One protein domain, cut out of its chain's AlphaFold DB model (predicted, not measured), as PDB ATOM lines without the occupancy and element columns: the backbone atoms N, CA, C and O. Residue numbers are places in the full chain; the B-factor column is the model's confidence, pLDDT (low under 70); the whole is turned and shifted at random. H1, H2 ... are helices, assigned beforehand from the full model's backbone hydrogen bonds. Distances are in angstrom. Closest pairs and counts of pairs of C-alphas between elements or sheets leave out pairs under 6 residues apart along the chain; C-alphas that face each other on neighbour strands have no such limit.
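What this domain is: This is residues 266 to 333 of the 388 residues of an uncharacterized protein of Moniliophthora roreri (UniProt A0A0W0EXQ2). The kinked H4 crosses a hairpin of H1 and H2, packing on H2. The 68 printed residues include four named helices and no named strand: all helix. It is compact, spanning 35 by 23 by 17 A, with 11.6 A radius of gyration of the C-alphas.

How they stand to each other: H1, residues 266 to 282, forms a hairpin with H2, residues 287 to 295; C-alphas 277 and 290 are closest, 5.6 A. H1 touches H3, residues 297 to 300, with residues 269 to 273 alone. H4, residues 308 to 332, touches H2 with residues 318 to 326 alone, closest at C-alphas 322 and 292, 5.6 A. Every O i to N i+4 pair is within hydrogen-bond range in H1, 19 of 21 in H4 and 0 of 5 in H2, where 5 of 6 O i to N i+3 pairs are.

Where its parts are: H1 begins at C-alpha 266 (53.203, 1.373, 7.475). H4 ends at C-alpha 332 (26.078, -8.698, 4.572), with a kink of 50 degrees near residue 315.

The domain as a whole: No printed residue is under pLDDT 70.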
ATOM      1  N   TRP A 266      54.408   1.424   8.299       94.81
ATOM      2  CA  TRP A 266      53.203   1.373   7.475       94.81
ATOM      3  C   TRP A 266      53.510   0.924   6.041       94.81
ATOM      4  O   TRP A 266      52.833   0.026   5.550       94.81
ATOM      5  N   HIS A 267      54.564   1.454   5.409       95.31
ATOM      6  CA  HIS A 267      54.992   1.029   4.074       95.31
ATOM      7  C   HIS A 267      55.349  -0.456   4.029       95.31
ATOM      8  O   HIS A 267      54.821  -1.158   3.174       95.31
ATOM      9  N   MET A 268      56.145  -0.961   4.980       94.75
ATOM     10  CA  MET A 268      56.481  -2.391   5.026       94.75
ATOM     11  C   MET A 268      55.240  -3.275   5.198       94.75
ATOM     12  O   MET A 268      55.128  -4.333   4.582       94.75
ATOM     13  N   HIS A 269      54.285  -2.847   6.029       95.25
ATOM     14  CA  HIS A 269      53.018  -3.559   6.190       95.25
ATOM     15  C   HIS A 269      52.200  -3.555   4.892       95.25
ATOM     16  O   HIS A 269      51.626  -4.581   4.534       95.25
ATOM     17  N   ASN A 270      52.147  -2.414   4.202       95.31
ATOM     18  CA  ASN A 270      51.407  -2.253   2.956       95.31
ATOM     19  C   ASN A 270      52.013  -3.091   1.833       95.31
ATOM     20  O   ASN A 270      51.308  -3.879   1.220       95.31
ATOM     21  N   GLU A 271      53.324  -3.006   1.630       96.25
ATOM     22  CA  GLU A 271      54.049  -3.814   0.648       96.25
ATOM     23  C   GLU A 271      53.818  -5.313   0.878       96.25
ATOM     24  O   GLU A 271      53.450  -6.051  -0.035       96.25
ATOM     25  N   ARG A 272      53.940  -5.771   2.129       96.88
ATOM     26  CA  ARG A 272      53.679  -7.170   2.471       96.88
ATOM     27  C   ARG A 272      52.224  -7.582   2.219       96.88
ATOM     28  O   ARG A 272      51.992  -8.712   1.787       96.88
ATOM     29  N   ALA A 273      51.260  -6.711   2.516       97.06
ATOM     30  CA  ALA A 273      49.845  -6.970   2.267       97.06
ATOM     31  C   ALA A 273      49.543  -7.069   0.763       97.06
ATOM     32  O   ALA A 273      48.838  -7.995   0.367       97.06
ATOM     33  N   GLU A 274      50.129  -6.196  -0.061       96.88
ATOM     34  CA  GLU A 274      49.985  -6.239  -1.521       96.88
ATOM     35  C   GLU A 274      50.576  -7.530  -2.109       96.88
ATOM     36  O   GLU A 274      49.894  -8.222  -2.855       96.88
ATOM     37  N   VAL A 275      51.759  -7.980  -1.665       97.75
ATOM     38  CA  VAL A 275      52.314  -9.274  -2.124       97.75
ATOM     39  C   VAL A 275      51.392 -10.452  -1.776       97.75
ATOM     40  O   VAL A 275      51.241 -11.396  -2.554       97.75
ATOM     41  N   ILE A 276      50.767 -10.433  -0.595       98.06
ATOM     42  CA  ILE A 276      49.796 -11.467  -0.203       98.06
ATOM     43  C   ILE A 276      48.533 -11.377  -1.069       98.06
ATOM     44  O   ILE A 276      48.012 -12.411  -1.493       98.06
ATOM     45  N   LYS A 277      48.047 -10.161  -1.333       97.81
ATOM     46  CA  LYS A 277      46.900  -9.893  -2.203       97.81
ATOM     47  C   LYS A 277      47.144 -10.419  -3.616       97.81
ATOM     48  O   LYS A 277      46.310 -11.177  -4.105       97.81
ATOM     49  N   ASP A 278      48.288 -10.119  -4.219       98.19
ATOM     50  CA  ASP A 278      48.647 -10.586  -5.561       98.19
ATOM     51  C   ASP A 278      48.678 -12.113  -5.634       98.19
ATOM     52  O   ASP A 278      48.111 -12.722  -6.543       98.19
ATOM     53  N   ARG A 279      49.261 -12.771  -4.622       98.12
ATOM     54  CA  ARG A 279      49.254 -14.240  -4.538       98.12
ATOM     55  C   ARG A 279      47.840 -14.812  -4.432       98.12
ATOM     56  O   ARG A 279      47.584 -15.868  -4.999       98.12
ATOM     57  N   LEU A 280      46.924 -14.154  -3.721       97.62
ATOM     58  CA  LEU A 280      45.522 -14.579  -3.658       97.62
ATOM     59  C   LEU A 280      44.806 -14.385  -4.999       97.62
ATOM     60  O   LEU A 280      44.084 -15.283  -5.425       97.62
ATOM     61  N   ILE A 281      45.037 -13.266  -5.686       97.25
ATOM     62  CA  ILE A 281      44.477 -13.021  -7.023       97.25
ATOM     63  C   ILE A 281      44.961 -14.099  -8.002       97.25
ATOM     64  O   ILE A 281      44.150 -14.692  -8.709       97.25
ATOM     65  N   ASN A 282      46.248 -14.454  -7.960       97.19
ATOM     66  CA  ASN A 282      46.821 -15.536  -8.770       97.19
ATOM     67  C   ASN A 282      46.244 -16.927  -8.440       97.19
ATOM     68  O   ASN A 282      46.300 -17.830  -9.268       97.19
ATOM     69  N   LEU A 283      45.676 -17.110  -7.243       96.00
ATOM     70  CA  LEU A 283      44.938 -18.319  -6.858       96.00
ATOM     71  C   LEU A 283      43.451 -18.278  -7.266       96.00
ATOM     72  O   LEU A 283      42.715 -19.208  -6.941       96.00
ATOM     73  N   GLY A 284      43.003 -17.224  -7.952       96.00
ATOM     74  CA  GLY A 284      41.627 -17.063  -8.426       96.00
ATOM     75  C   GLY A 284      40.673 -16.419  -7.418       96.00
ATOM     76  O   GLY A 284      39.458 -16.458  -7.615       96.00
ATOM     77  N   TYR A 285      41.182 -15.828  -6.330       95.00
ATOM     78  CA  TYR A 285      40.337 -15.061  -5.414       95.00
ATOM     79  C   TYR A 285      39.994 -13.688  -6.009       95.00
ATOM     80  O   TYR A 285      40.883 -13.009  -6.525       95.00
ATOM     81  N   PRO A 286      38.733 -13.226  -5.909       92.38
ATOM     82  CA  PRO A 286      38.360 -11.907  -6.399       92.38
ATOM     83  C   PRO A 286      38.961 -10.811  -5.510       92.38
ATOM     84  O   PRO A 286      39.092 -10.969  -4.294       92.38
ATOM     85  N   GLU A 287      39.278  -9.659  -6.100       95.06
ATOM     86  CA  GLU A 287      39.948  -8.558  -5.396       95.06
ATOM     87  C   GLU A 287      39.158  -8.046  -4.178       95.06
ATOM     88  O   GLU A 287      39.736  -7.673  -3.160       95.06
ATOM     89  N   ALA A 288      37.825  -8.085  -4.226       92.31
ATOM     90  CA  ALA A 288      36.995  -7.679  -3.097       92.31
ATOM     91  C   ALA A 288      37.216  -8.555  -1.842       92.31
ATOM     92  O   ALA A 288      37.115  -8.054  -0.720       92.31
ATOM     93  N   ASP A 289      37.556  -9.839  -2.013       93.44
ATOM     94  CA  ASP A 289      37.813 -10.779  -0.912       93.44
ATOM     95  C   ASP A 289      39.212 -10.615  -0.309       93.44
ATOM     96  O   ASP A 289      39.410 -10.828   0.891       93.44
ATOM     97  N   THR A 290      40.188 -10.167  -1.100       96.00
ATOM     98  CA  THR A 290      41.575 -10.008  -0.633       96.00
ATOM     99  C   THR A 290      41.731  -8.879   0.387       96.00
ATOM    100  O   THR A 290      42.650  -8.914   1.205       96.00
ATOM    101  N   LYS A 291      40.775  -7.940   0.463       94.75
ATOM    102  CA  LYS A 291      40.732  -6.898   1.506       94.75
ATOM    103  C   LYS A 291      40.709  -7.472   2.929       94.75
ATOM    104  O   LYS A 291      41.137  -6.794   3.863       94.75
ATOM    105  N   ALA A 292      40.255  -8.717   3.113       95.12
ATOM    106  CA  ALA A 292      40.261  -9.399   4.408       95.12
ATOM    107  C   ALA A 292      41.670  -9.541   5.008       95.12
ATOM    108  O   ALA A 292      41.820  -9.525   6.232       95.12
ATOM    109  N   VAL A 293      42.700  -9.612   4.156       95.75
ATOM    110  CA  VAL A 293      44.108  -9.758   4.549       95.75
ATOM    111  C   VAL A 293      44.519  -8.665   5.533       95.75
ATOM    112  O   VAL A 293      45.157  -8.968   6.538       95.75
ATOM    113  N   TRP A 294      44.055  -7.426   5.338       95.81
ATOM    114  CA  TRP A 294      44.337  -6.276   6.206       95.81
ATOM    115  C   TRP A 294      43.928  -6.461   7.673       95.81
ATOM    116  O   TRP A 294      44.470  -5.803   8.565       95.81
ATOM    117  N   ARG A 295      43.000  -7.383   7.958       94.31
ATOM    118  CA  ARG A 295      42.579  -7.713   9.328       94.31
ATOM    119  C   ARG A 295      43.570  -8.653  10.030       94.31
ATOM    120  O   ARG A 295      43.579  -8.727  11.259       94.31
ATOM    121  N   MET A 296      44.459  -9.316   9.289       95.88
ATOM    122  CA  MET A 296      45.427 -10.293   9.797       95.88
ATOM    123  C   MET A 296      46.717  -9.629  10.306       95.88
ATOM    124  O   MET A 296      47.811  -9.842   9.776       95.88
ATOM    125  N   ARG A 297      46.607  -8.838  11.382       95.31
ATOM    126  CA  ARG A 297      47.735  -8.070  11.949       95.31
ATOM    127  C   ARG A 297      48.972  -8.924  12.251       95.31
ATOM    128  O   ARG A 297      50.083  -8.461  12.032       95.31
ATOM    129  N   SER A 298      48.813 -10.158  12.731       96.12
ATOM    130  CA  SER A 298      49.947 -11.043  13.061       96.12
ATOM    131  C   SER A 298      50.772 -11.463  11.839       96.12
ATOM    132  O   SER A 298      51.980 -11.662  11.956       96.12
ATOM    133  N   ILE A 299      50.140 -11.573  10.668       95.88
ATOM    134  CA  ILE A 299      50.803 -11.944   9.416       95.88
ATOM    135  C   ILE A 299      51.412 -10.711   8.751       95.88
ATOM    136  O   ILE A 299      52.536 -10.792   8.259       95.88
ATOM    137  N   ILE A 300      50.699  -9.581   8.761       96.00
ATOM    138  CA  ILE A 300      51.132  -8.330   8.120       96.00
ATOM    139  C   ILE A 300      52.253  -7.636   8.900       96.00
ATOM    140  O   ILE A 300      53.165  -7.096   8.290       96.00
ATOM    141  N   ASN A 301      52.239  -7.680  10.235       95.06
ATOM    142  CA  ASN A 301      53.211  -6.947  11.059       95.06
ATOM    143  C   ASN A 301      54.641  -7.540  11.039       95.06
ATOM    144  O   ASN A 301      55.492  -7.118  11.825       95.06
ATOM    145  N   GLN A 302      54.913  -8.543  10.201       94.50
ATOM    146  CA  GLN A 302      56.251  -9.110  10.044       94.50
ATOM    147  C   GLN A 302      57.127  -8.185   9.188       94.50
ATOM    148  O   GLN A 302      56.651  -7.578   8.237       94.50
ATOM    149  N   LYS A 303      58.415  -8.079   9.536       92.69
ATOM    150  CA  LYS A 303      59.339  -7.089   8.951       92.69
ATOM    151  C   LYS A 303      59.801  -7.404   7.525       92.69
ATOM    152  O   LYS A 303      60.284  -6.506   6.856       92.69
ATOM    153  N   SER A 304      59.724  -8.658   7.089       93.25
ATOM    154  CA  SER A 304      60.194  -9.085   5.767       93.25
ATOM    155  C   SER A 304      59.023  -9.339   4.819       93.25
ATOM    156  O   SER A 304      57.953  -9.723   5.293       93.25
ATOM    157  N   PRO A 305      59.188  -9.201   3.495       93.44
ATOM    158  CA  PRO A 305      58.213  -9.685   2.521       93.44
ATOM    159  C   PRO A 305      58.015 -11.215   2.608       93.44
ATOM    160  O   PRO A 305      58.895 -11.934   3.098       93.44
ATOM    161  N   PRO A 306      56.863 -11.762   2.180       96.62
ATOM    162  CA  PRO A 306      56.618 -13.199   2.213       96.62
ATOM    163  C   PRO A 306      57.416 -13.894   1.103       96.62
ATOM    164  O   PRO A 306      57.091 -13.774  -0.076       96.62
ATOM    165  N   THR A 307      58.437 -14.659   1.486       97.69
ATOM    166  CA  THR A 307      59.098 -15.620   0.586       97.69
ATOM    167  C   THR A 307      58.185 -16.818   0.319       97.69
ATOM    168  O   THR A 307      57.242 -17.045   1.075       97.69
ATOM    169  N   ASP A 308      58.469 -17.645  -0.688       98.06
ATOM    170  CA  ASP A 308      57.620 -18.808  -1.007       98.06
ATOM    171  C   ASP A 308      57.505 -19.806   0.142       98.06
ATOM    172  O   ASP A 308      56.424 -20.318   0.438       98.06
ATOM    173  N   ARG A 309      58.601 -20.011   0.878       97.94
ATOM    174  CA  ARG A 309      58.594 -20.835   2.090       97.94
ATOM    175  C   ARG A 309      57.670 -20.257   3.165       97.94
ATOM    176  O   ARG A 309      56.922 -21.006   3.794       97.94
ATOM    177  N   ILE A 310      57.724 -18.942   3.391       97.50
ATOM    178  CA  ILE A 310      56.854 -18.264   4.363       97.50
ATOM    179  C   ILE A 310      55.404 -18.320   3.886       97.50
ATOM    180  O   ILE A 310      54.529 -18.651   4.681       97.50
ATOM    181  N   TRP A 311      55.163 -18.056   2.601       98.00
ATOM    182  CA  TRP A 311      53.851 -18.125   1.973       98.00
ATOM    183  C   TRP A 311      53.200 -19.484   2.187       98.00
ATOM    184  O   TRP A 311      52.100 -19.535   2.720       98.00
ATOM    185  N   ASN A 312      53.895 -20.578   1.879       98.00
ATOM    186  CA  ASN A 312      53.360 -21.928   2.060       98.00
ATOM    187  C   ASN A 312      52.956 -22.207   3.515       98.00
ATOM    188  O   ASN A 312      51.947 -22.866   3.753       98.00
ATOM    189  N   ARG A 313      53.681 -21.643   4.490       98.06
ATOM    190  CA  ARG A 313      53.335 -21.752   5.914       98.06
ATOM    191  C   ARG A 313      52.092 -20.937   6.286       98.06
ATOM    192  O   ARG A 313      51.289 -21.399   7.088       98.06
ATOM    193  N   ILE A 314      51.941 -19.724   5.751       97.94
ATOM    194  CA  ILE A 314      50.827 -18.828   6.112       97.94
ATOM    195  C   ILE A 314      49.581 -19.020   5.239       97.94
ATOM    196  O   ILE A 314      48.498 -18.596   5.641       97.94
ATOM    197  N   ARG A 315      49.712 -19.668   4.072       97.69
ATOM    198  CA  ARG A 315      48.670 -19.782   3.042       97.69
ATOM    199  C   ARG A 315      47.359 -20.296   3.616       97.69
ATOM    200  O   ARG A 315      46.350 -19.640   3.413       97.69
ATOM    201  N   GLY A 316      47.380 -21.394   4.374       96.88
ATOM    202  CA  GLY A 316      46.166 -21.991   4.946       96.88
ATOM    203  C   GLY A 316      45.374 -21.024   5.833       96.88
ATOM    204  O   GLY A 316      44.159 -20.895   5.689       96.88
ATOM    205  N   ALA A 317      46.067 -20.277   6.699       97.44
ATOM    206  CA  ALA A 317      45.440 -19.282   7.567       97.44
ATOM    207  C   ALA A 317      44.884 -18.091   6.770       97.44
ATOM    208  O   ALA A 317      43.790 -17.607   7.063       97.44
ATOM    209  N   VAL A 318      45.618 -17.634   5.749       97.50
ATOM    210  CA  VAL A 318      45.175 -16.544   4.868       97.50
ATOM    211  C   VAL A 318      43.941 -16.967   4.071       97.50
ATOM    212  O   VAL A 318      42.938 -16.259   4.091       97.50
ATOM    213  N   THR A 319      43.966 -18.139   3.431       96.25
ATOM    214  CA  THR A 319      42.828 -18.655   2.654       96.25
ATOM    215  C   THR A 319      41.599 -18.872   3.525       96.25
ATOM    216  O   THR A 319      40.494 -18.553   3.098       96.25
ATOM    217  N   LEU A 320      41.779 -19.354   4.760       94.00
ATOM    218  CA  LEU A 320      40.682 -19.496   5.714       94.00
ATOM    219  C   LEU A 320      40.056 -18.133   6.032       94.00
ATOM    220  O   LEU A 320      38.848 -17.982   5.909       94.00
ATOM    221  N   CYS A 321      40.868 -17.126   6.364       95.56
ATOM    222  CA  CYS A 321      40.377 -15.781   6.676       95.56
ATOM    223  C   CYS A 321      39.624 -15.139   5.498       95.56
ATOM    224  O   CYS A 321      38.553 -14.558   5.688       95.56
ATOM    225  N   VAL A 322      40.154 -15.283   4.281       95.38
ATOM    226  CA  VAL A 322      39.535 -14.777   3.048       95.38
ATOM    227  C   VAL A 322      38.211 -15.490   2.768       95.38
ATOM    228  O   VAL A 322      37.206 -14.826   2.532       95.38
ATOM    229  N   ASN A 323      38.168 -16.822   2.878       90.88
ATOM    230  CA  ASN A 323      36.935 -17.599   2.720       90.88
ATOM    231  C   ASN A 323      35.880 -17.210   3.759       90.88
ATOM    232  O   ASN A 323      34.722 -17.002   3.411       90.88
ATOM    233  N   THR A 324      36.274 -17.053   5.023       89.12
ATOM    234  CA  THR A 324      35.371 -16.587   6.077       89.12
ATOM    235  C   THR A 324      34.807 -15.207   5.743       89.12
ATOM    236  O   THR A 324      33.600 -15.004   5.850       89.12
ATOM    237  N   ARG A 325      35.635 -14.256   5.281       90.12
ATOM    238  CA  ARG A 325      35.129 -12.934   4.882       90.12
ATOM    239  C   ARG A 325      34.205 -13.014   3.672       90.12
ATOM    240  O   ARG A 325      33.208 -12.302   3.665       90.12
ATOM    241  N   ARG A 326      34.508 -13.870   2.698       89.06
ATOM    242  CA  ARG A 326      33.648 -14.109   1.535       89.06
ATOM    243  C   ARG A 326      32.265 -14.590   1.959       89.06
ATOM    244  O   ARG A 326      31.274 -14.046   1.491       89.06
ATOM    245  N   VAL A 327      32.205 -15.547   2.887       85.31
ATOM    246  CA  VAL A 327      30.945 -16.031   3.473       85.31
ATOM    247  C   VAL A 327      30.202 -14.888   4.162       85.31
ATOM    248  O   VAL A 327      29.037 -14.668   3.861       85.31
ATOM    249  N   TYR A 328      30.866 -14.099   5.013       86.19
ATOM    250  CA  TYR A 328      30.223 -12.933   5.635       86.19
ATOM    251  C   TYR A 328      29.710 -11.923   4.612       86.19
ATOM    252  O   TYR A 328      28.614 -11.410   4.776       86.19
ATOM    253  N   ARG A 329      30.473 -11.646   3.550       85.62
ATOM    254  CA  ARG A 329      30.060 -10.710   2.503       85.62
ATOM    255  C   ARG A 329      28.803 -11.184   1.785       85.62
ATOM    256  O   ARG A 329      27.906 -10.384   1.581       85.62
ATOM    257  N   MET A 330      28.730 -12.477   1.477       80.94
ATOM    258  CA  MET A 330      27.539 -13.090   0.888       80.94
ATOM    259  C   MET A 330      26.283 -12.896   1.755       80.94
ATOM    260  O   MET A 330      25.188 -12.889   1.209       80.94
ATOM    261  N   PHE A 331      26.434 -12.738   3.077       80.56
ATOM    262  CA  PHE A 331      25.328 -12.465   4.002       80.56
ATOM    263  C   PHE A 331      25.099 -10.970   4.298       80.56
ATOM    264  O   PHE A 331      23.993 -10.599   4.678       80.56
ATOM    265  N   GLU A 332      26.134 -10.127   4.214       83.81
ATOM    266  CA  GLU A 332      26.078  -8.698   4.572       83.81
ATOM    267  C   GLU A 332      25.723  -7.783   3.394       83.81
ATOM    268  O   GLU A 332      25.063  -6.767   3.594       83.81
ATOM    269  N   GLU A 333      26.220  -8.085   2.195       78.31
ATOM    270  CA  GLU A 333      25.984  -7.276   0.996       78.31
ATOM    271  C   GLU A 333      24.736  -7.798   0.254       78.31
ATOM    272  O   GLU A 333      24.361  -8.959   0.422       78.31
TER     273      GLU A 333